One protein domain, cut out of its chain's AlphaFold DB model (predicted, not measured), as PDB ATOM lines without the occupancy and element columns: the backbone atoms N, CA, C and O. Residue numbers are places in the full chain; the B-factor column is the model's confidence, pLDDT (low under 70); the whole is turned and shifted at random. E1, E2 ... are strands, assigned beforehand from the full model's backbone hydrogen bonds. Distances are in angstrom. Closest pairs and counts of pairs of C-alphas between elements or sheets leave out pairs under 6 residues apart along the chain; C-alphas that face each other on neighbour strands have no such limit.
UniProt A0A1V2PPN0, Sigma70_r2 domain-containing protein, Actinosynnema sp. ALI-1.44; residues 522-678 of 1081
ATOM      1  N   ALA A 522      26.065   5.854  99.571       91.88
ATOM      2  CA  ALA A 522      27.201   6.175 100.429       91.88
ATOM      3  C   ALA A 522      28.430   6.521  99.576       91.88
ATOM      4  O   ALA A 522      28.838   5.724  98.738       91.88
ATOM      5  N   VAL A 523      29.044   7.682  99.803       92.31
ATOM      6  CA  VAL A 523      30.314   8.068  99.175       92.31
ATOM      7  C   VAL A 523      31.421   7.994 100.220       92.31
ATOM      8  O   VAL A 523      31.385   8.714 101.222       92.31
ATOM      9  N   ASP A 524      32.397   7.116  99.992       93.06
ATOM     10  CA  ASP A 524      33.573   6.949 100.846       93.06
ATOM     11  C   ASP A 524      34.814   7.522 100.152       93.06
ATOM     12  O   ASP A 524      35.452   6.868  99.331       93.06
ATOM     13  N   ALA A 525      35.143   8.770 100.487       91.44
ATOM     14  CA  ALA A 525      36.308   9.481  99.965       91.44
ATOM     15  C   ALA A 525      37.471   9.541 100.977       91.44
ATOM     16  O   ALA A 525      38.303  10.445 100.908       91.44
ATOM     17  N   ARG A 526      37.545   8.589 101.922       92.56
ATOM     18  CA  ARG A 526      38.614   8.536 102.942       92.56
ATOM     19  C   ARG A 526      39.974   8.101 102.395       92.56
ATOM     20  O   ARG A 526      40.968   8.221 103.104       92.56
ATOM     21  N   ASP A 527      40.023   7.613 101.156       90.56
ATOM     22  CA  ASP A 527      41.230   7.077 100.519       90.56
ATOM     23  C   ASP A 527      41.890   8.049  99.515       90.56
ATOM     24  O   ASP A 527      42.721   7.646  98.699       90.56
ATOM     25  N   VAL A 528      41.556   9.345  99.591       90.62
ATOM     26  CA  VAL A 528      42.186  10.450  98.837       90.62
ATOM     27  C   VAL A 528      42.703  11.553  99.772       90.62
ATOM     28  O   VAL A 528      42.152  11.787 100.843       90.62
ATOM     29  N   ALA A 529      43.754  12.270  99.362       87.00
ATOM     30  CA  ALA A 529      44.452  13.253 100.204       87.00
ATOM     31  C   ALA A 529      43.821  14.665 100.260       87.00
ATOM     32  O   ALA A 529      44.343  15.541 100.953       87.00
ATOM     33  N   TYR A 530      42.729  14.916  99.531       86.81
ATOM     34  CA  TYR A 530      42.042  16.217  99.517       86.81
ATOM     35  C   TYR A 530      41.322  16.493 100.840       86.81
ATOM     36  O   TYR A 530      40.961  15.568 101.564       86.81
ATOM     37  N   SER A 531      41.063  17.762 101.152       83.12
ATOM     38  CA  SER A 531      40.299  18.149 102.350       83.12
ATOM     39  C   SER A 531      38.781  17.972 102.193       83.12
ATOM     40  O   SER A 531      38.079  17.692 103.173       83.12
ATOM     41  N   SER A 532      38.270  18.129 100.969       88.12
ATOM     42  CA  SER A 532      36.842  18.082 100.652       88.12
ATOM     43  C   SER A 532      36.549  17.653  99.209       88.12
ATOM     44  O   SER A 532      37.399  17.713  98.312       88.12
ATOM     45  N   PHE A 533      35.303  17.229  98.999       90.75
ATOM     46  CA  PHE A 533      34.711  16.922  97.700       90.75
ATOM     47  C   PHE A 533      33.259  17.420  97.645       90.75
ATOM     48  O   PHE A 533      32.631  17.630  98.677       90.75
ATOM     49  N   ALA A 534      32.713  17.599  96.451       90.62
ATOM     50  CA  ALA A 534      31.298  17.859  96.207       90.62
ATOM     51  C   ALA A 534      30.762  16.827  95.205       90.62
ATOM     52  O   ALA A 534      31.524  16.290  94.404       90.62
ATOM     53  N   VAL A 535      29.457  16.557  95.225       91.38
ATOM     54  CA  VAL A 535      28.787  15.677  94.253       91.38
ATOM     55  C   VAL A 535      27.661  16.464  93.596       91.38
ATOM     56  O   VAL A 535      26.862  17.088  94.294       91.38
ATOM     57  N   SER A 536      27.579  16.463  92.265       89.00
ATOM     58  CA  SER A 536      26.490  17.153  91.561       89.00
ATOM     59  C   SER A 536      25.131  16.543  91.927       89.00
ATOM     60  O   SER A 536      24.967  15.328  91.946       89.00
ATOM     61  N   GLY A 537      24.160  17.388  92.286       78.75
ATOM     62  CA  GLY A 537      22.877  16.948  92.854       78.75
ATOM     63  C   GLY A 537      22.912  16.622  94.357       78.75
ATOM     64  O   GLY A 537      21.851  16.516  94.964       78.75
ATOM     65  N   GLY A 538      24.095  16.528  94.971       78.88
ATOM     66  CA  GLY A 538      24.275  16.525  96.424       78.88
ATOM     67  C   GLY A 538      24.352  17.942  97.011       78.88
ATOM     68  O   GLY A 538      24.475  18.940  96.298       78.88
ATOM     69  N   THR A 539      24.288  18.047  98.339       76.62
ATOM     70  CA  THR A 539      24.278  19.328  99.061       76.62
ATOM     71  C   THR A 539      25.686  19.817  99.417       76.62
ATOM     72  O   THR A 539      26.232  19.496 100.470       76.62
ATOM     73  N   GLY A 540      26.260  20.667  98.561       83.81
ATOM     74  CA  GLY A 540      27.474  21.439  98.864       83.81
ATOM     75  C   GLY A 540      28.771  20.624  98.964       83.81
ATOM     76  O   GLY A 540      28.888  19.533  98.407       83.81
ATOM     77  N   TRP A 541      29.765  21.190  99.657       88.25
ATOM     78  CA  TRP A 541      31.050  20.538  99.931       88.25
ATOM     79  C   TRP A 541      30.967  19.651 101.178       88.25
ATOM     80  O   TRP A 541      30.392  20.035 102.194       88.25
ATOM     81  N   GLN A 542      31.576  18.475 101.091       89.81
ATOM     82  CA  GLN A 542      31.556  17.388 102.067       89.81
ATOM     83  C   GLN A 542      32.998  16.965 102.397       89.81
ATOM     84  O   GLN A 542      33.926  17.242 101.629       89.81
ATOM     85  N   SER A 543      33.222  16.336 103.552       87.81
ATOM     86  CA  SER A 543      34.579  16.039 104.028       87.81
ATOM     87  C   SER A 543      35.051  14.666 103.569       87.81
ATOM     88  O   SER A 543      34.374  13.664 103.763       87.81
ATOM     89  N   THR A 544      36.274  14.586 103.056       87.94
ATOM     90  CA  THR A 544      36.939  13.300 102.782       87.94
ATOM     91  C   THR A 544      37.144  12.457 104.042       87.94
ATOM     92  O   THR A 544      37.262  11.244 103.953       87.94
ATOM     93  N   LYS A 545      37.144  13.059 105.241       87.50
ATOM     94  CA  LYS A 545      37.442  12.367 106.508       87.50
ATOM     95  C   LYS A 545      36.340  11.407 106.984       87.50
ATOM     96  O   LYS A 545      36.552  10.705 107.973       87.50
ATOM     97  N   GLN A 546      35.170  11.377 106.342       90.06
ATOM     98  CA  GLN A 546      34.018  10.558 106.740       90.06
ATOM     99  C   GLN A 546      33.302   9.961 105.516       90.06
ATOM    100  O   GLN A 546      33.448  10.449 104.399       90.06
ATOM    101  N   ILE A 547      32.515   8.901 105.730       91.44
ATOM    102  CA  ILE A 547      31.607   8.373 104.702       91.44
ATOM    103  C   ILE A 547      30.341   9.230 104.713       91.44
ATOM    104  O   ILE A 547      29.655   9.301 105.734       91.44
ATOM    105  N   HIS A 548      30.006   9.841 103.580       91.38
ATOM    106  CA  HIS A 548      28.820  10.682 103.449       91.38
ATOM    107  C   HIS A 548      27.703   9.930 102.719       91.38
ATOM    108  O   HIS A 548      27.857   9.539 101.565       91.38
ATOM    109  N   ARG A 549      26.560   9.739 103.386       90.19
ATOM    110  CA  ARG A 549      25.323   9.243 102.759       90.19
ATOM    111  C   ARG A 549      24.590  10.404 102.099       90.19
ATOM    112  O   ARG A 549      24.429  11.452 102.723       90.19
ATOM    113  N   MET A 550      24.187  10.227 100.844       88.06
ATOM    114  CA  MET A 550      23.565  11.266 100.027       88.06
ATOM    115  C   MET A 550      22.322  10.721  99.306       88.06
ATOM    116  O   MET A 550      22.418   9.678  98.650       88.06
ATOM    117  N   PRO A 551      21.180  11.432  99.350       87.44
ATOM    118  CA  PRO A 551      20.038  11.136  98.497       87.44
ATOM    119  C   PRO A 551      20.336  11.638  97.077       87.44
ATOM    120  O   PRO A 551      20.198  12.824  96.778       87.44
ATOM    121  N   LEU A 552      20.782  10.734  96.203       86.94
ATOM    122  CA  LEU A 552      21.060  11.014  94.792       86.94
ATOM    123  C   LEU A 552      19.943  10.424  93.921       86.94
ATOM    124  O   LEU A 552      19.583   9.259  94.073       86.94
ATOM    125  N   ALA A 553      19.382  11.227  93.018       87.12
ATOM    126  CA  ALA A 553      18.341  10.774  92.096       87.12
ATOM    127  C   ALA A 553      18.929   9.873  90.986       87.12
ATOM    128  O   ALA A 553      20.041  10.134  90.543       87.12
ATOM    129  N   PRO A 554      18.205   8.868  90.461       89.75
ATOM    130  CA  PRO A 554      18.699   8.052  89.351       89.75
ATOM    131  C   PRO A 554      19.071   8.894  88.116       89.75
ATOM    132  O   PRO A 554      18.216   9.551  87.518       89.75
ATOM    133  N   GLY A 555      20.344   8.870  87.719       89.25
ATOM    134  CA  GLY A 555      20.895   9.765  86.700       89.25
ATOM    135  C   GLY A 555      22.430   9.831  86.699       89.25
ATOM    136  O   GLY A 555      23.081   9.117  87.463       89.25
ATOM    137  N   PRO A 556      23.031  10.644  85.811       92.38
ATOM    138  CA  PRO A 556      24.465  10.918  85.811       92.38
ATOM    139  C   PRO A 556      24.842  11.922  86.913       92.38
ATOM    140  O   PRO A 556      24.178  12.942  87.093       92.38
ATOM    141  N   HIS A 557      25.950  11.657  87.598       91.88
ATOM    142  CA  HIS A 557      26.520  12.476  88.665       91.88
ATOM    143  C   HIS A 557      28.017  12.683  88.448       91.88
ATOM    144  O   HIS A 557      28.671  11.947  87.717       91.88
ATOM    145  N   SER A 558      28.576  13.686  89.115       90.88
ATOM    146  CA  SER A 558      29.994  14.014  89.048       90.88
ATOM    147  C   SER A 558      30.523  14.348  90.433       90.88
ATOM    148  O   SER A 558      30.011  15.271  91.074       90.88
ATOM    149  N   LEU A 559      31.553  13.631  90.875       90.69
ATOM    150  CA  LEU A 559      32.332  13.991  92.052       90.69
ATOM    151  C   LEU A 559      33.396  15.017  91.650       90.69
ATOM    152  O   LEU A 559      34.128  14.802  90.686       90.69
ATOM    153  N   THR A 560      33.490  16.111  92.399       89.25
ATOM    154  CA  THR A 560      34.453  17.198  92.184       89.25
ATOM    155  C   THR A 560      35.299  17.389  93.439       89.25
ATOM    156  O   THR A 560      34.742  17.608  94.512       89.25
ATOM    157  N   THR A 561      36.631  17.326  93.350       85.56
ATOM    158  CA  THR A 561      37.515  17.596  94.509       85.56
ATOM    159  C   THR A 561      37.826  19.084  94.672       85.56
ATOM    160  O   THR A 561      37.587  19.875  93.762       85.56
ATOM    161  N   ALA A 562      38.412  19.477  95.808       77.25
ATOM    162  CA  ALA A 562      38.850  20.856  96.071       77.25
ATOM    163  C   ALA A 562      39.844  21.437  95.031       77.25
ATOM    164  O   ALA A 562      39.986  22.654  94.939       77.25
ATOM    165  N   LEU A 563      40.510  20.589  94.232       75.50
ATOM    166  CA  LEU A 563      41.347  20.994  93.088       75.50
ATOM    167  C   LEU A 563      40.565  21.199  91.775       75.50
ATOM    168  O   LEU A 563      41.128  21.687  90.799       75.50
ATOM    169  N   GLY A 564      39.296  20.793  91.716       79.06
ATOM    170  CA  GLY A 564      38.494  20.790  90.492       79.06
ATOM    171  C   GLY A 564      38.627  19.530  89.627       79.06
ATOM    172  O   GLY A 564      38.101  19.529  88.515       79.06
ATOM    173  N   HIS A 565      39.264  18.446  90.103       83.25
ATOM    174  CA  HIS A 565      39.185  17.155  89.398       83.25
ATOM    175  C   HIS A 565      37.737  16.691  89.408       83.25
ATOM    176  O   HIS A 565      37.156  16.548  90.484       83.25
ATOM    177  N   ARG A 566      37.190  16.436  88.221       87.06
ATOM    178  CA  ARG A 566      35.847  15.904  88.019       87.06
ATOM    179  C   ARG A 566      35.939  14.430  87.630       87.06
ATOM    180  O   ARG A 566      36.647  14.097  86.684       87.06
ATOM    181  N   LEU A 567      35.203  13.581  88.339       88.19
ATOM    182  CA  LEU A 567      35.018  12.165  88.030       88.19
ATOM    183  C   LEU A 567      33.522  11.883  87.886       88.19
ATOM    184  O   LEU A 567      32.760  12.074  88.836       88.19
ATOM    185  N   ASP A 568      33.098  11.451  86.703       91.06
ATOM    186  CA  ASP A 568      31.695  11.174  86.401       91.06
ATOM    187  C   ASP A 568      31.315   9.716  86.734       91.06
ATOM    188  O   ASP A 568      32.082   8.779  86.511       91.06
ATOM    189  N   PHE A 569      30.116   9.532  87.287       92.25
ATOM    190  CA  PHE A 569      29.496   8.244  87.611       92.25
ATOM    191  C   PHE A 569      27.976   8.327  87.390       92.25
ATOM    192  O   PHE A 569      27.439   9.361  86.991       92.25
ATOM    193  N   ARG A 570      27.248   7.238  87.624       92.06
ATOM    194  CA  ARG A 570      25.797   7.151  87.430       92.06
ATOM    195  C   ARG A 570      25.145   6.415  88.593       92.06
ATOM    196  O   ARG A 570      25.703   5.452  89.109       92.06
ATOM    197  N   VAL A 571      23.956   6.860  88.989       91.19
ATOM    198  CA  VAL A 571      23.087   6.171  89.952       91.19
ATOM    199  C   VAL A 571      21.937   5.520  89.185       91.19
ATOM    200  O   VAL A 571      21.292   6.155  88.349       91.19
ATOM    201  N   THR A 572      21.697   4.236  89.433       90.50
ATOM    202  CA  THR A 572      20.636   3.453  88.786       90.50
ATOM    203  C   THR A 572      19.276   3.665  89.454       90.50
ATOM    204  O   THR A 572      19.177   4.150  90.579       90.50
ATOM    205  N   ALA A 573      18.203   3.208  88.801       85.25
ATOM    206  CA  ALA A 573      16.861   3.170  89.395       85.25
ATOM    207  C   ALA A 573      16.742   2.222  90.614       85.25
ATOM    208  O   ALA A 573      15.726   2.241  91.302       85.25
ATOM    209  N   THR A 574      17.765   1.404  90.887       83.88
ATOM    210  CA  THR A 574      17.871   0.525  92.064       83.88
ATOM    211  C   THR A 574      18.821   1.078  93.135       83.88
ATOM    212  O   THR A 574      19.238   0.334  94.021       83.88
ATOM    213  N   ASN A 575      19.176   2.369  93.064       82.94
ATOM    214  CA  ASN A 575      20.107   3.059  93.969       82.94
ATOM    215  C   ASN A 575      21.496   2.396  94.056       82.94
ATOM    216  O   ASN A 575      22.147   2.424  95.100       82.94
ATOM    217  N   THR A 576      21.952   1.795  92.954       89.62
ATOM    218  CA  THR A 576      23.317   1.273  92.806       89.62
ATOM    219  C   THR A 576      24.156   2.197  91.927       89.62
ATOM    220  O   THR A 576      23.604   2.942  91.117       89.62
ATOM    221  N   VAL A 577      25.481   2.172  92.083       91.38
ATOM    222  CA  VAL A 577      26.398   3.006  91.295       91.38
ATOM    223  C   VAL A 577      26.972   2.259  90.092       91.38
ATOM    224  O   VAL A 577      27.306   1.075  90.159       91.38
ATOM    225  N   GLU A 578      27.098   2.976  88.983       91.38
ATOM    226  CA  GLU A 578      27.744   2.567  87.739       91.38
ATOM    227  C   GLU A 578      28.787   3.626  87.360       91.38
ATOM    228  O   GLU A 578      28.582   4.818  87.587       91.38
ATOM    229  N   TYR A 579      29.899   3.218  86.758       91.06
ATOM    230  CA  TYR A 579      30.922   4.118  86.221       91.06
ATOM    231  C   TYR A 579      31.630   3.439  85.040       91.06
ATOM    232  O   TYR A 579      31.445   2.244  84.795       91.06
ATOM    233  N   GLU A 580      32.405   4.198  84.263       87.38
ATOM    234  CA  GLU A 580      33.141   3.645  83.120       87.38
ATOM    235  C   GLU A 580      34.253   2.690  83.570       87.38
ATOM    236  O   GLU A 580      34.934   2.944  84.560       87.38
ATOM    237  N   GLN A 581      34.520   1.635  82.793       83.62
ATOM    238  CA  GLN A 581      35.571   0.655  83.105       83.62
ATOM    239  C   GLN A 581      36.974   1.287  83.234       83.62
ATOM    240  O   GLN A 581      37.826   0.755  83.937       83.62
ATOM    241  N   ALA A 582      37.211   2.446  82.608       81.06
ATOM    242  CA  ALA A 582      38.447   3.219  82.751       81.06
ATOM    243  C   ALA A 582      38.633   3.862  84.146       81.06
ATOM    244  O   ALA A 582      39.738   4.300  84.461       81.06
ATOM    245  N   MET A 583      37.576   3.916  84.966       82.75
ATOM    246  CA  MET A 583      37.599   4.412  86.347       82.75
ATOM    247  C   MET A 583      37.711   3.290  87.387       82.75
ATOM    248  O   MET A 583      37.883   3.593  88.565       82.75
ATOM    249  N   GLU A 584      37.635   2.012  86.999       82.62
ATOM    250  CA  GLU A 584      37.766   0.886  87.934       82.62
ATOM    251  C   GLU A 584      39.133   0.926  88.645       82.62
ATOM    252  O   GLU A 584      40.183   1.065  88.016       82.62
ATOM    253  N   GLY A 585      39.115   0.869  89.979       80.75
ATOM    254  CA  GLY A 585      40.291   1.063  90.834       80.75
ATOM    255  C   GLY A 585      40.588   2.524  91.210       80.75
ATOM    256  O   GLY A 585      41.303   2.750  92.181       80.75
ATOM    257  N   THR A 586      40.007   3.512  90.517       85.94
ATOM    258  CA  THR A 586      39.852   4.894  91.031       85.94
ATOM    259  C   THR A 586      38.516   5.033  91.766       85.94
ATOM    260  O   THR A 586      38.443   5.627  92.840       85.94
ATOM    261  N   PHE A 587      37.470   4.415  91.221       90.12
ATOM    262  CA  PHE A 587      36.253   4.055  91.929       90.12
ATOM    263  C   PHE A 587      36.221   2.546  92.186       90.12
ATOM    264  O   PHE A 587      36.718   1.761  91.376       90.12
ATOM    265  N   THR A 588      35.609   2.145  93.300       90.12
ATOM    266  CA  THR A 588      35.140   0.770  93.520       90.12
ATOM    267  C   THR A 588      33.704   0.778  94.056       90.12
ATOM    268  O   THR A 588      33.200   1.808  94.518       90.12
ATOM    269  N   GLY A 589      33.028  -0.374  93.980       86.81
ATOM    270  CA  GLY A 589      31.651  -0.545  94.460       86.81
ATOM    271  C   GLY A 589      30.571  -0.539  93.370       86.81
ATOM    272  O   GLY A 589      29.388  -0.431  93.706       86.81
ATOM    273  N   GLN A 590      30.938  -0.696  92.089       90.69
ATOM    274  CA  GLN A 590      29.983  -0.877  90.987       90.69
ATOM    275  C   GLN A 590      28.919  -1.939  91.315       90.69
ATOM    276  O   GLN A 590      29.218  -3.012  91.836       90.69
ATOM    277  N   GLY A 591      27.653  -1.632  91.024       87.12
ATOM    278  CA  GLY A 591      26.518  -2.503  91.337       87.12
ATOM    279  C   GLY A 591      26.092  -2.506  92.811       87.12
ATOM    280  O   GLY A 591      25.101  -3.152  93.143       87.12
ATOM    281  N   THR A 592      26.764  -1.756  93.691       90.88
ATOM    282  CA  THR A 592      26.370  -1.548  95.097       90.88
ATOM    283  C   THR A 592      25.845  -0.127  95.317       90.88
ATOM    284  O   THR A 592      25.989   0.727  94.447       90.88
ATOM    285  N   ASN A 593      25.262   0.170  96.482       89.75
ATOM    286  CA  ASN A 593      24.886   1.537  96.866       89.75
ATOM    287  C   ASN A 593      26.036   2.338  97.517       89.75
ATOM    288  O   ASN A 593      25.780   3.330  98.200       89.75
ATOM    289  N   THR A 594      27.289   1.896  97.365       91.38
ATOM    290  CA  THR A 594      28.479   2.573  97.898       91.38
ATOM    291  C   THR A 594      29.463   2.877  96.771       91.38
ATOM    292  O   THR A 594      29.854   1.974  96.038       91.38
ATOM    293  N   LEU A 595      29.882   4.137  96.655       92.62
ATOM    294  CA  LEU A 595      30.970   4.586  95.789       92.62
ATOM    295  C   LEU A 595      32.193   4.874  96.665       92.62
ATOM    296  O   LEU A 595      32.218   5.879  97.378       92.62
ATOM    297  N   ALA A 596      33.199   4.003  96.623       92.50
ATOM    298  CA  ALA A 596      34.481   4.259  97.275       92.50
ATOM    299  C   ALA A 596      35.458   4.907  96.284       92.50
ATOM    300  O   ALA A 596      35.494   4.533  95.111       92.50
ATOM    301  N   VAL A 597      36.217   5.902  96.747       92.62
ATOM    302  CA  VAL A 597      37.063   6.771  95.914       92.62
ATOM    303  C   VAL A 597      38.515   6.659  96.362       92.62
ATOM    304  O   VAL A 597      38.859   7.045  97.481       92.62
ATOM    305  N   HIS A 598      39.366   6.157  95.471       90.12
ATOM    306  CA  HIS A 598      40.744   5.769  95.754       90.12
ATOM    307  C   HIS A 598      41.741   6.686  95.045       90.12
ATOM    308  O   HIS A 598      41.707   6.849  93.824       90.12
ATOM    309  N   GLY A 599      42.658   7.278  95.810       88.69
ATOM    310  CA  GLY A 599      43.779   8.037  95.267       88.69
ATOM    311  C   GLY A 599      45.000   7.147  95.059       88.69
ATOM    312  O   GLY A 599      45.376   6.358  95.927       88.69
ATOM    313  N   THR A 600      45.669   7.304  93.922       90.69
ATOM    314  CA  THR A 600      46.909   6.589  93.629       90.69
ATOM    315  C   THR A 600      48.052   7.136  94.501       90.69
ATOM    316  O   THR A 600      48.204   8.357  94.591       90.69
ATOM    317  N   PRO A 601      48.854   6.283  95.168       92.50
ATOM    318  CA  PRO A 601      49.916   6.737  96.065       92.50
ATOM    319  C   PRO A 601      51.110   7.318  95.293       92.50
ATOM    320  O   PRO A 601      51.851   6.588  94.632       92.50
ATOM    321  N   ILE A 602      51.311   8.628  95.430       93.88
ATOM    322  CA  ILE A 602      52.449   9.380  94.897       93.88
ATOM    323  C   ILE A 602      53.346   9.816  96.058       93.88
ATOM    324  O   ILE A 602      52.891  10.505  96.972       93.88
ATOM    325  N   SER A 603      54.621   9.427  96.025       93.81
ATOM    326  CA  SER A 603      55.605   9.829  97.034       93.81
ATOM    327  C   SER A 603      56.187  11.199  96.694       93.81
ATOM    328  O   SER A 603      56.777  11.369  95.632       93.81
ATOM    329  N   LEU A 604      56.055  12.168  97.594       94.38
ATOM    330  CA  LEU A 604      56.789  13.429  97.567       94.38
ATOM    331  C   LEU A 604      58.072  13.263  98.389       94.38
ATOM    332  O   LEU A 604      57.983  12.974  99.581       94.38
ATOM    333  N   ASP A 605      59.233  13.474  97.770       93.31
ATOM    334  CA  ASP A 605      60.530  13.561  98.454       93.31
ATOM    335  C   ASP A 605      61.031  15.011  98.411       93.31
ATOM    336  O   ASP A 605      61.201  15.596  97.340       93.31
ATOM    337  N   LYS A 606      61.256  15.605  99.585       91.94
ATOM    338  CA  LYS A 606      61.823  16.951  99.757       91.94
ATOM    339  C   LYS A 606      63.151  16.947 100.521       91.94
ATOM    340  O   LYS A 606      63.532  17.953 101.113       91.94
ATOM    341  N   SER A 607      63.864  15.821 100.526       90.00
ATOM    342  CA  SER A 607      65.097  15.640 101.304       90.00
ATOM    343  C   SER A 607      66.239  16.579 100.895       90.00
ATOM    344  O   SER A 607      67.091  16.872 101.733       90.00
ATOM    345  N   ASP A 608      66.234  17.072  99.651       92.75
ATOM    346  CA  ASP A 608      67.286  17.903  99.045       92.75
ATOM    347  C   ASP A 608      66.895  19.401  98.895       92.75
ATOM    348  O   ASP A 608      67.493  20.130  98.095       92.75
ATOM    349  N   VAL A 609      65.905  19.872  99.676       93.12
ATOM    350  CA  VAL A 609      65.468  21.285  99.791       93.12
ATOM    351  C   VAL A 609      65.249  21.720 101.250       93.12
ATOM    352  O   VAL A 609      64.811  20.927 102.082       93.12
ATOM    353  N   ASP A 610      65.474  23.005 101.555       92.44
ATOM    354  CA  ASP A 610      65.414  23.551 102.932       92.44
ATOM    355  C   ASP A 610      64.071  24.208 103.324       92.44
ATOM    356  O   ASP A 610      63.993  24.962 104.301       92.44
ATOM    357  N   TYR A 611      62.996  23.945 102.573       90.38
ATOM    358  CA  TYR A 611      61.665  24.467 102.904       90.38
ATOM    359  C   TYR A 611      61.065  23.768 104.130       90.38
ATOM    360  O   TYR A 611      61.048  22.532 104.216       90.38
ATOM    361  N   SER A 612      60.494  24.561 105.043       86.88
ATOM    362  CA  SER A 612      59.852  24.049 106.263       86.88
ATOM    363  C   SER A 612      58.669  23.122 105.967       86.88
ATOM    364  O   SER A 612      58.425  22.182 106.718       86.88
ATOM    365  N   SER A 613      57.984  23.331 104.842       88.69
ATOM    366  CA  SER A 613      56.881  22.504 104.357       88.69
ATOM    367  C   SER A 613      56.803  22.464 102.826       88.69
ATOM    368  O   SER A 613      57.176  23.406 102.120       88.69
ATOM    369  N   ALA A 614      56.269  21.363 102.302       88.50
ATOM    370  CA  ALA A 614      55.803  21.264 100.923       88.50
ATOM    371  C   ALA A 614      54.551  20.382 100.856       88.50
ATOM    372  O   ALA A 614      54.293  19.589 101.757       88.50
ATOM    373  N   GLY A 615      53.752  20.502  99.804       87.88
ATOM    374  CA  GLY A 615      52.583  19.647  99.612       87.88
ATOM    375  C   GLY A 615      51.851  19.929  98.319       87.88
ATOM    376  O   GLY A 615      52.363  20.629  97.447       87.88
ATOM    377  N   ILE A 616      50.654  19.367  98.185       87.88
ATOM    378  CA  ILE A 616      49.888  19.404  96.938       87.88
ATOM    379  C   ILE A 616      48.706  20.368  97.084       87.88
ATOM    380  O   ILE A 616      48.045  20.410  98.124       87.88
ATOM    381  N   GLY A 617      48.429  21.150  96.041       81.19
ATOM    382  CA  GLY A 617      47.253  22.015  95.963       81.19
ATOM    383  C   GLY A 617      45.952  21.260  96.255       81.19
ATOM    384  O   GLY A 617      45.831  20.083  95.925       81.19
ATOM    385  N   GLY A 618      44.993  21.908  96.925       73.19
ATOM    386  CA  GLY A 618      43.707  21.308  97.338       73.19
ATOM    387  C   GLY A 618      43.793  20.133  98.332       73.19
ATOM    388  O   GLY A 618      42.761  19.659  98.810       73.19
ATOM    389  N   ALA A 619      45.002  19.676  98.661       83.25
ATOM    390  CA  ALA A 619      45.320  18.826  99.796       83.25
ATOM    391  C   ALA A 619      45.932  19.701 100.912       83.25
ATOM    392  O   ALA A 619      45.487  20.828 101.136       83.25
ATOM    393  N   TYR A 620      46.932  19.185 101.624       80.75
ATOM    394  CA  TYR A 620      47.633  19.861 102.713       80.75
ATOM    395  C   TYR A 620      49.145  19.914 102.450       80.75
ATOM    396  O   TYR A 620      49.664  19.208 101.580       80.75
ATOM    397  N   GLN A 621      49.856  20.764 103.197       84.81
ATOM    398  CA  GLN A 621      51.319  20.743 103.241       84.81
ATOM    399  C   GLN A 621      51.807  19.884 104.407       84.81
ATOM    400  O   GLN A 621      51.168  19.821 105.451       84.81
ATOM    401  N   THR A 622      52.955  19.242 104.222       84.94
ATOM    402  CA  THR A 622      53.640  18.438 105.232       84.94
ATOM    403  C   THR A 622      55.059  18.955 105.439       84.94
ATOM    404  O   THR A 622      55.697  19.478 104.518       84.94
ATOM    405  N   SER A 623      55.559  18.822 106.663       87.25
ATOM    406  CA  SER A 623      56.962  19.065 106.989       87.25
ATOM    407  C   SER A 623      57.865  17.885 106.643       87.25
ATOM    408  O   SER A 623      59.049  18.096 106.374       87.25
ATOM    409  N   GLN A 624      57.295  16.677 106.589       87.06
ATOM    410  CA  GLN A 624      58.027  15.422 106.481       87.06
ATOM    411  C   GLN A 624      58.901  15.404 105.226       87.06
ATOM    412  O   GLN A 624      58.463  15.789 104.139       87.06
ATOM    413  N   ARG A 625      60.140  14.918 105.365       87.31
ATOM    414  CA  ARG A 625      61.084  14.789 104.239       87.31
ATOM    415  C   ARG A 625      60.569  13.879 103.128       87.31
ATOM    416  O   ARG A 625      60.835  14.160 101.967       87.31
ATOM    417  N   ASN A 626      59.815  12.840 103.480       91.94
ATOM    418  CA  ASN A 626      59.140  11.944 102.547       91.94
ATOM    419  C   ASN A 626      57.678  11.757 102.970       91.94
ATOM    420  O   ASN A 626      57.410  11.501 104.144       91.94
ATOM    421  N   HIS A 627      56.735  11.864 102.031       92.56
ATOM    422  CA  HIS A 627      55.305  11.701 102.312       92.56
ATOM    423  C   HIS A 627      54.531  11.150 101.109       92.56
ATOM    424  O   HIS A 627      54.746  11.585  99.982       92.56
ATOM    425  N   VAL A 628      53.581  10.238 101.337       94.06
ATOM    426  CA  VAL A 628      52.783   9.615 100.266       94.06
ATOM    427  C   VAL A 628      51.386  10.231 100.191       94.06
ATOM    428  O   VAL A 628      50.505   9.905 100.985       94.06
ATOM    429  N   PHE A 629      51.158  11.078  99.188       91.94
ATOM    430  CA  PHE A 629      49.837  11.625  98.886       91.94
ATOM    431  C   PHE A 629      49.039  10.645  98.019       91.94
ATOM    432  O   PHE A 629      49.499  10.223  96.959       91.94
ATOM    433  N   LYS A 630      47.807  10.322  98.424       92.19
ATOM    434  CA  LYS A 630      46.845   9.596  97.580       92.19
ATOM    435  C   LYS A 630      46.125  10.579  96.655       92.19
ATOM    436  O   LYS A 630      45.186  11.255  97.078       92.19
ATOM    437  N   LEU A 631      46.596  10.686  95.414       91.50
ATOM    438  CA  LEU A 631      46.135  11.665  94.423       91.50
ATOM    439  C   LEU A 631      45.294  11.006  93.327       91.50
ATOM    440  O   LEU A 631      45.573   9.888  92.905       91.50
ATOM    441  N   LEU A 632      44.283  11.716  92.831       90.88
ATOM    442  CA  LEU A 632      43.530  11.280  91.653       90.88
ATOM    443  C   LEU A 632      44.323  11.539  90.357       90.88
ATOM    444  O   LEU A 632      45.149  12.455  90.318       90.88
ATOM    445  N   PRO A 633      44.050  10.807  89.262       89.00
ATOM    446  CA  PRO A 633      44.581  11.150  87.947       89.00
ATOM    447  C   PRO A 633      44.199  12.577  87.506       89.00
ATOM    448  O   PRO A 633      43.140  13.105  87.861       89.00
ATOM    449  N   GLY A 634      45.066  13.212  86.715       87.44
ATOM    450  CA  GLY A 634      44.898  14.587  86.227       87.44
ATOM    451  C   GLY A 634      46.021  15.532  86.659       87.44
ATOM    452  O   GLY A 634      47.069  15.088  87.128       87.44
ATOM    453  N   ALA A 635      45.815  16.835  86.460       90.31
ATOM    454  CA  ALA A 635      46.802  17.874  86.747       90.31
ATOM    455  C   ALA A 635      46.724  18.366  88.202       90.31
ATOM    456  O   ALA A 635      45.649  18.677  88.702       90.31
ATOM    457  N   HIS A 636      47.884  18.492  88.840       90.38
ATOM    458  CA  HIS A 636      48.101  18.944  90.213       90.38
ATOM    459  C   HIS A 636      49.149  20.060  90.226       90.38
ATOM    460  O   HIS A 636      49.842  20.311  89.236       90.38
ATOM    461  N   TYR A 637      49.327  20.700  91.377       89.62
ATOM    462  CA  TYR A 637      50.472  21.573  91.608       89.62
ATOM    463  C   TYR A 637      51.090  21.322  92.982       89.62
ATOM    464  O   TYR A 637      50.396  21.238  93.994       89.62
ATOM    465  N   LEU A 638      52.413  21.200  92.998       88.62
ATOM    466  CA  LEU A 638      53.248  21.260  94.191       88.62
ATOM    467  C   LEU A 638      53.241  22.700  94.721       88.62
ATOM    468  O   LEU A 638      53.297  23.636  93.926       88.62
ATOM    469  N   VAL A 639      53.219  22.882  96.040       87.12
ATOM    470  CA  VAL A 639      53.366  24.171  96.736       87.12
ATOM    471  C   VAL A 639      54.413  24.020  97.837       87.12
ATOM    472  O   VAL A 639      54.374  23.049  98.589       87.12
ATOM    473  N   VAL A 640      55.319  24.990  97.959       85.94
ATOM    474  CA  VAL A 640      56.291  25.092  99.069       85.94
ATOM    475  C   VAL A 640      55.961  26.272  99.988       85.94
ATOM    476  O   VAL A 640      55.225  27.180  99.596       85.94
ATOM    477  N   SER A 641      56.535  26.320 101.196       81.69
ATOM    478  CA  SER A 641      56.285  27.393 102.183       81.69
ATOM    479  C   SER A 641      56.526  28.814 101.646       81.69
ATOM    480  O   SER A 641      55.857  29.758 102.062       81.69
ATOM    481  N   ASN A 642      57.431  28.979 100.672       76.31
ATOM    482  CA  ASN A 642      57.684  30.252  99.981       76.31
ATOM    483  C   ASN A 642      56.611  30.616  98.919       76.31
ATOM    484  O   ASN A 642      56.818  31.491  98.085       76.31
ATOM    485  N   ARG A 643      55.458  29.932  98.907       72.69
ATOM    486  CA  ARG A 643      54.311  30.145  97.994       72.69
ATOM    487  C   ARG A 643      54.586  29.936  96.496       72.69
ATOM    488  O   ARG A 643      53.665  30.088  95.699       72.69
ATOM    489  N   ALA A 644      55.801  29.553  96.107       78.06
ATOM    490  CA  ALA A 644      56.091  29.070  94.762       78.06
ATOM    491  C   ALA A 644      55.315  27.769  94.484       78.06
ATOM    492  O   ALA A 644      55.153  26.931  95.378       78.06
ATOM    493  N   SER A 645      54.840  27.615  93.246       84.38
ATOM    494  CA  SER A 645      53.999  26.493  92.825       84.38
ATOM    495  C   SER A 645      54.452  25.894  91.498       84.38
ATOM    496  O   SER A 645      54.674  26.639  90.543       84.38
ATOM    497  N   PHE A 646      54.520  24.563  91.412       86.31
ATOM    498  CA  PHE A 646      55.049  23.839  90.251       86.31
ATOM    499  C   PHE A 646      54.036  22.802  89.751       86.31
ATOM    500  O   PHE A 646      53.579  21.958  90.521       86.31
ATOM    501  N   GLY A 647      53.659  22.874  88.473       89.06
ATOM    502  CA  GLY A 647      52.643  22.000  87.881       89.06
ATOM    503  C   GLY A 647      53.170  20.606  87.531       89.06
ATOM    504  O   GLY A 647      54.243  20.473  86.942       89.06
ATOM    505  N   PHE A 648      52.390  19.572  87.846       92.25
ATOM    506  CA  PHE A 648      52.643  18.190  87.430       92.25
ATOM    507  C   PHE A 648      51.323  17.449  87.168       92.25
ATOM    508  O   PHE A 648      50.253  17.910  87.543       92.25
ATOM    509  N   THR A 649      51.380  16.290  86.525       93.00
ATOM    510  CA  THR A 649      50.225  15.466  86.155       93.00
ATOM    511  C   THR A 649      50.431  14.050  86.666       93.00
ATOM    512  O   THR A 649      51.502  13.481  86.466       93.00
ATOM    513  N   VAL A 650      49.402  13.469  87.282       91.94
ATOM    514  CA  VAL A 650      49.342  12.049  87.653       91.94
ATOM    515  C   VAL A 650      48.593  11.293  86.558       91.94
ATOM    516  O   VAL A 650      47.452  11.632  86.236       91.94
ATOM    517  N   THR A 651      49.218  10.280  85.957       88.44
ATOM    518  CA  THR A 651      48.550   9.403  84.981       88.44
ATOM    519  C   THR A 651      47.661   8.363  85.682       88.44
ATOM    520  O   THR A 651      47.905   8.044  86.847       88.44
ATOM    521  N   PRO A 652      46.693   7.737  84.980       82.88
ATOM    522  CA  PRO A 652      45.909   6.615  85.520       82.88
ATOM    523  C   PRO A 652      46.742   5.404  85.981       82.88
ATOM    524  O   PRO A 652      46.246   4.555  86.706       82.88
ATOM    525  N   GLN A 653      48.018   5.316  85.583       84.06
ATOM    526  CA  GLN A 653      48.967   4.281  86.017       84.06
ATOM    527  C   GLN A 653      49.815   4.722  87.229       84.06
ATOM    528  O   GLN A 653      50.867   4.133  87.502       84.06
ATOM    529  N   GLY A 654      49.411   5.789  87.926       84.50
ATOM    530  CA  GLY A 654      50.106   6.313  89.103       84.50
ATOM    531  C   GLY A 654      51.478   6.902  88.806       84.50
ATOM    532  O   GLY A 654      52.382   6.753  89.623       84.50
ATOM    533  N   ARG A 655      51.670   7.496  87.621       91.88
ATOM    534  CA  ARG A 655      52.958   8.074  87.213       91.88
ATOM    535  C   ARG A 655      52.924   9.593  87.192       91.88
ATOM    536  O   ARG A 655      51.953  10.162  86.702       91.88
ATOM    537  N   VAL A 656      53.978  10.242  87.683       93.19
ATOM    538  CA  VAL A 656      54.116  11.704  87.630       93.19
ATOM    539  C   VAL A 656      54.756  12.154  86.319       93.19
ATOM    540  O   VAL A 656      55.687  11.532  85.811       93.19
ATOM    541  N   ARG A 657      54.270  13.266  85.771       92.62
ATOM    542  CA  ARG A 657      54.857  13.978  84.627       92.62
ATOM    543  C   ARG A 657      54.841  15.471  84.901       92.62
ATOM    544  O   ARG A 657      53.881  15.970  85.469       92.62
ATOM    545  N   TYR A 658      55.866  16.191  84.480       91.38
ATOM    546  CA  TYR A 658      55.989  17.639  84.661       91.38
ATOM    547  C   TYR A 658      56.658  18.247  83.424       91.38
ATOM    548  O   TYR A 658      57.057  17.524  82.510       91.38
ATOM    549  N   ALA A 659      56.701  19.575  83.344       87.12
ATOM    550  CA  ALA A 659      57.210  20.262  82.162       87.12
ATOM    551  C   ALA A 659      58.754  20.147  82.040       87.12
ATOM    552  O   ALA A 659      59.435  20.074  83.069       87.12
ATOM    553  N   PRO A 660      59.332  20.119  80.817       83.62
ATOM    554  CA  PRO A 660      60.770  19.886  80.619       83.62
ATOM    555  C   PRO A 660      61.703  20.928  81.248       83.62
ATOM    556  O   PRO A 660      62.847  20.617  81.565       83.62
ATOM    557  N   ASP A 661      61.228  22.155  81.457       80.00
ATOM    558  CA  ASP A 661      61.932  23.239  82.154       80.00
ATOM    559  C   ASP A 661      62.072  23.003  83.669       80.00
ATOM    560  O   ASP A 661      62.911  23.630  84.317       80.00
ATOM    561  N   LEU A 662      61.304  22.058  84.224       82.12
ATOM    562  CA  LEU A 662      61.414  21.596  85.608       82.12
ATOM    563  C   LEU A 662      62.314  20.354  85.759       82.12
ATOM    564  O   LEU A 662      62.499  19.876  86.877       82.12
ATOM    565  N   HIS A 663      62.895  19.825  84.672       82.25
ATOM    566  CA  HIS A 663      63.842  18.707  84.747       82.25
ATOM    567  C   HIS A 663      65.124  19.123  85.481       82.25
ATOM    568  O   HIS A 663      65.815  20.055  85.073       82.25
ATOM    569  N   GLY A 664      65.461  18.399  86.551       83.25
ATOM    570  CA  GLY A 664      66.571  18.734  87.446       83.25
ATOM    571  C   GLY A 664      66.035  19.168  88.809       83.25
ATOM    572  O   GLY A 664      66.124  18.369  89.736       83.25
ATOM    573  N   PRO A 665      65.409  20.359  88.935       85.31
ATOM    574  CA  PRO A 665      64.688  20.765  90.146       85.31
ATOM    575  C   PRO A 665      63.603  19.770  90.578       85.31
ATOM    576  O   PRO A 665      63.349  19.632  91.773       85.31
ATOM    577  N   LEU A 666      62.992  19.066  89.617       89.31
ATOM    578  CA  LEU A 666      62.149  17.894  89.834       89.31
ATOM    579  C   LEU A 666      62.754  16.662  89.138       89.31
ATOM    580  O   LEU A 666      63.134  16.708  87.958       89.31
ATOM    581  N   THR A 667      62.803  15.537  89.855       91.12
ATOM    582  CA  THR A 667      63.121  14.205  89.310       91.12
ATOM    583  C   THR A 667      61.993  13.199  89.597       91.12
ATOM    584  O   THR A 667      61.075  13.474  90.374       91.12
ATOM    585  N   GLY A 668      62.031  12.043  88.922       88.44
ATOM    586  CA  GLY A 668      61.026  10.980  89.061       88.44
ATOM    587  C   GLY A 668      59.944  10.920  87.970       88.44
ATOM    588  O   GLY A 668      58.976  10.178  88.130       88.44
ATOM    589  N   ALA A 669      60.098  11.637  86.850       90.62
ATOM    590  CA  ALA A 669      59.213  11.518  85.683       90.62
ATOM    591  C   ALA A 669      58.960  10.051  85.260       90.62
ATOM    592  O   ALA A 669      59.872   9.225  85.238       90.62
ATOM    593  N   ASP A 670      57.699   9.738  84.948       90.94
ATOM    594  CA  ASP A 670      57.170   8.397  84.656       90.94
ATOM    595  C   ASP A 670      57.349   7.341  85.784       90.94
ATOM    596  O   ASP A 670      57.067   6.151  85.596       90.94
ATOM    597  N   THR A 671      57.701   7.776  87.003       93.19
ATOM    598  CA  THR A 671      57.658   6.987  88.255       93.19
ATOM    599  C   THR A 671      56.504   7.436  89.164       93.19
ATOM    600  O   THR A 671      55.795   8.387  88.843       93.19
ATOM    601  N   ASN A 672      56.279   6.757  90.293       91.81
ATOM    602  CA  ASN A 672      55.317   7.177  91.323       91.81
ATOM    603  C   ASN A 672      55.936   8.080  92.415       91.81
ATOM    604  O   ASN A 672      55.290   8.333  93.432       91.81
ATOM    605  N   THR A 673      57.164   8.567  92.215       93.06
ATOM    606  CA  THR A 673      57.851   9.501  93.117       93.06
ATOM    607  C   THR A 673      58.084  10.835  92.413       93.06
ATOM    608  O   THR A 673      58.479  10.863  91.250       93.06
ATOM    609  N   LEU A 674      57.870  11.938  93.125       93.56
ATOM    610  CA  LEU A 674      58.246  13.292  92.735       93.56
ATOM    611  C   LEU A 674      59.279  13.805  93.744       93.56
ATOM    612  O   LEU A 674      58.926  14.090  94.889       93.56
ATOM    613  N   ALA A 675      60.542  13.900  93.330       92.94
ATOM    614  CA  ALA A 675      61.640  14.334  94.192       92.94
ATOM    615  C   ALA A 675      62.094  15.761  93.848       92.94
ATOM    616  O   ALA A 675      62.222  16.115  92.675       92.94
ATOM    617  N   LEU A 676      62.305  16.580  94.882       92.88
ATOM    618  CA  LEU A 676      62.643  18.004  94.799       92.88
ATOM    619  C   LEU A 676      64.135  18.218  95.064       92.88
ATOM    620  O   LEU A 676      64.626  17.868  96.139       92.88
ATOM    621  N   HIS A 677      64.821  18.894  94.144       91.81
ATOM    622  CA  HIS A 677      66.246  19.213  94.247       91.81
ATOM    623  C   HIS A 677      66.483  20.720  94.278       91.81
ATOM    624  O   HIS A 677      66.253  21.431  93.298       91.81
ATOM    625  N   GLY A 678      66.969  21.223  95.413       90.88
ATOM    626  CA  GLY A 678      67.316  22.630  95.561       90.88
ATOM    627  C   GLY A 678      68.707  22.933  95.018       90.88
ATOM    628  O   GLY A 678      69.676  22.234  95.323       90.88
TER     629      GLY A 678
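Overview. This is residues 522 to 678 of the 1081 residues of the protein "Sigma70_r2 domain-containing protein" of Actinosynnema sp. ALI-1.44 (UniProt A0A1V2PPN0). Two lobes stand end to end as a rod, each built of one four-strand sheet and one three-strand sheet, and they are joined where E7 runs on into E8. In the second lobe, sheets E9 E11 E12 E13 and E10 E8 E14 lie face to face as a sandwich; in the first, E3 and E4 bring sheets E3 E2 E5 E6 and E4 E1 E7 together at one edge. The printed part has 157 residues with no named helix and fourteen named strands, E1 to E14; the class is all strand, though under half of the residues, 74, are in named strands. The four-strand sheets are antiparallel, the three-strand ones mixed; the whole is compact, with a radius of gyration of the C-alphas of 16.8 A, and spans 54 by 26 by 20 A.

Along the chain. One four-strand sheet holds E3, residues 541 to 543, E2, 532 to 535, E5, 555 to 561, 20.0 A long, and E6, 566 to 571, 16.2 A. One three-strand sheet holds E4, residues 547 to 550, E1, 522 to 527, from C-alpha 522 at (27.201, 6.175, 100.429), and E7, 594 to 598. The other four-strand sheet holds E9, 614 to 616, E11, 634 to 640, 20.1 A, E12, 645 to 650, 16.0 A, and E13, 656 to 658. The last sheet holds E10, 626 to 631, E8, 600 to 608, 23.9 A, and E14, 673 to 677, ending at C-alpha 677 (66.246, 19.213, 94.247).

Arrangement. E5 and E6 form a hairpin, with N 557 and O 569 2.8 A apart, within hydrogen-bond range. E2 is the antiparallel neighbour of E5, N 534 to O 560 2.8 A, and forms a hairpin with edge strand E3, N 542 to O 533 2.8 A. The closest C-alphas of E3 and E4 are those of Gln 542 and His 548, 7.4 A apart. E1 is antiparallel to E4, N 523 to O 548 2.8 A, and parallel to E7, N 595 to O 522 2.8 A. E7 runs on into E8 at 28 degrees. E8 is antiparallel to E10, N 602 to O 629 2.9 A, and parallel to E14, N 674 to O 603 2.8 A. Facing this sheet, with best planes 22 degrees apart, E11, E12 and E13 make a meander, each strand the antiparallel neighbour of the one before, in two hairpins: N 636 to O 648 is 2.8 A, N 649 to O 657 2.7 A. E9 is antiparallel to E11, N 639 to O 615 2.8 A; their sheet is strongly twisted.

Size, cuts and confidence. The C-alphas of Ala 573 and Gly 678, the two farthest apart, are 54.4 A apart. The printed part has no cut. The links E6 to E7, 22 residues, and E13 to E14, 14 residues, are long. The mean pLDDT of the printed part is 88.2, and no printed residue is under 70.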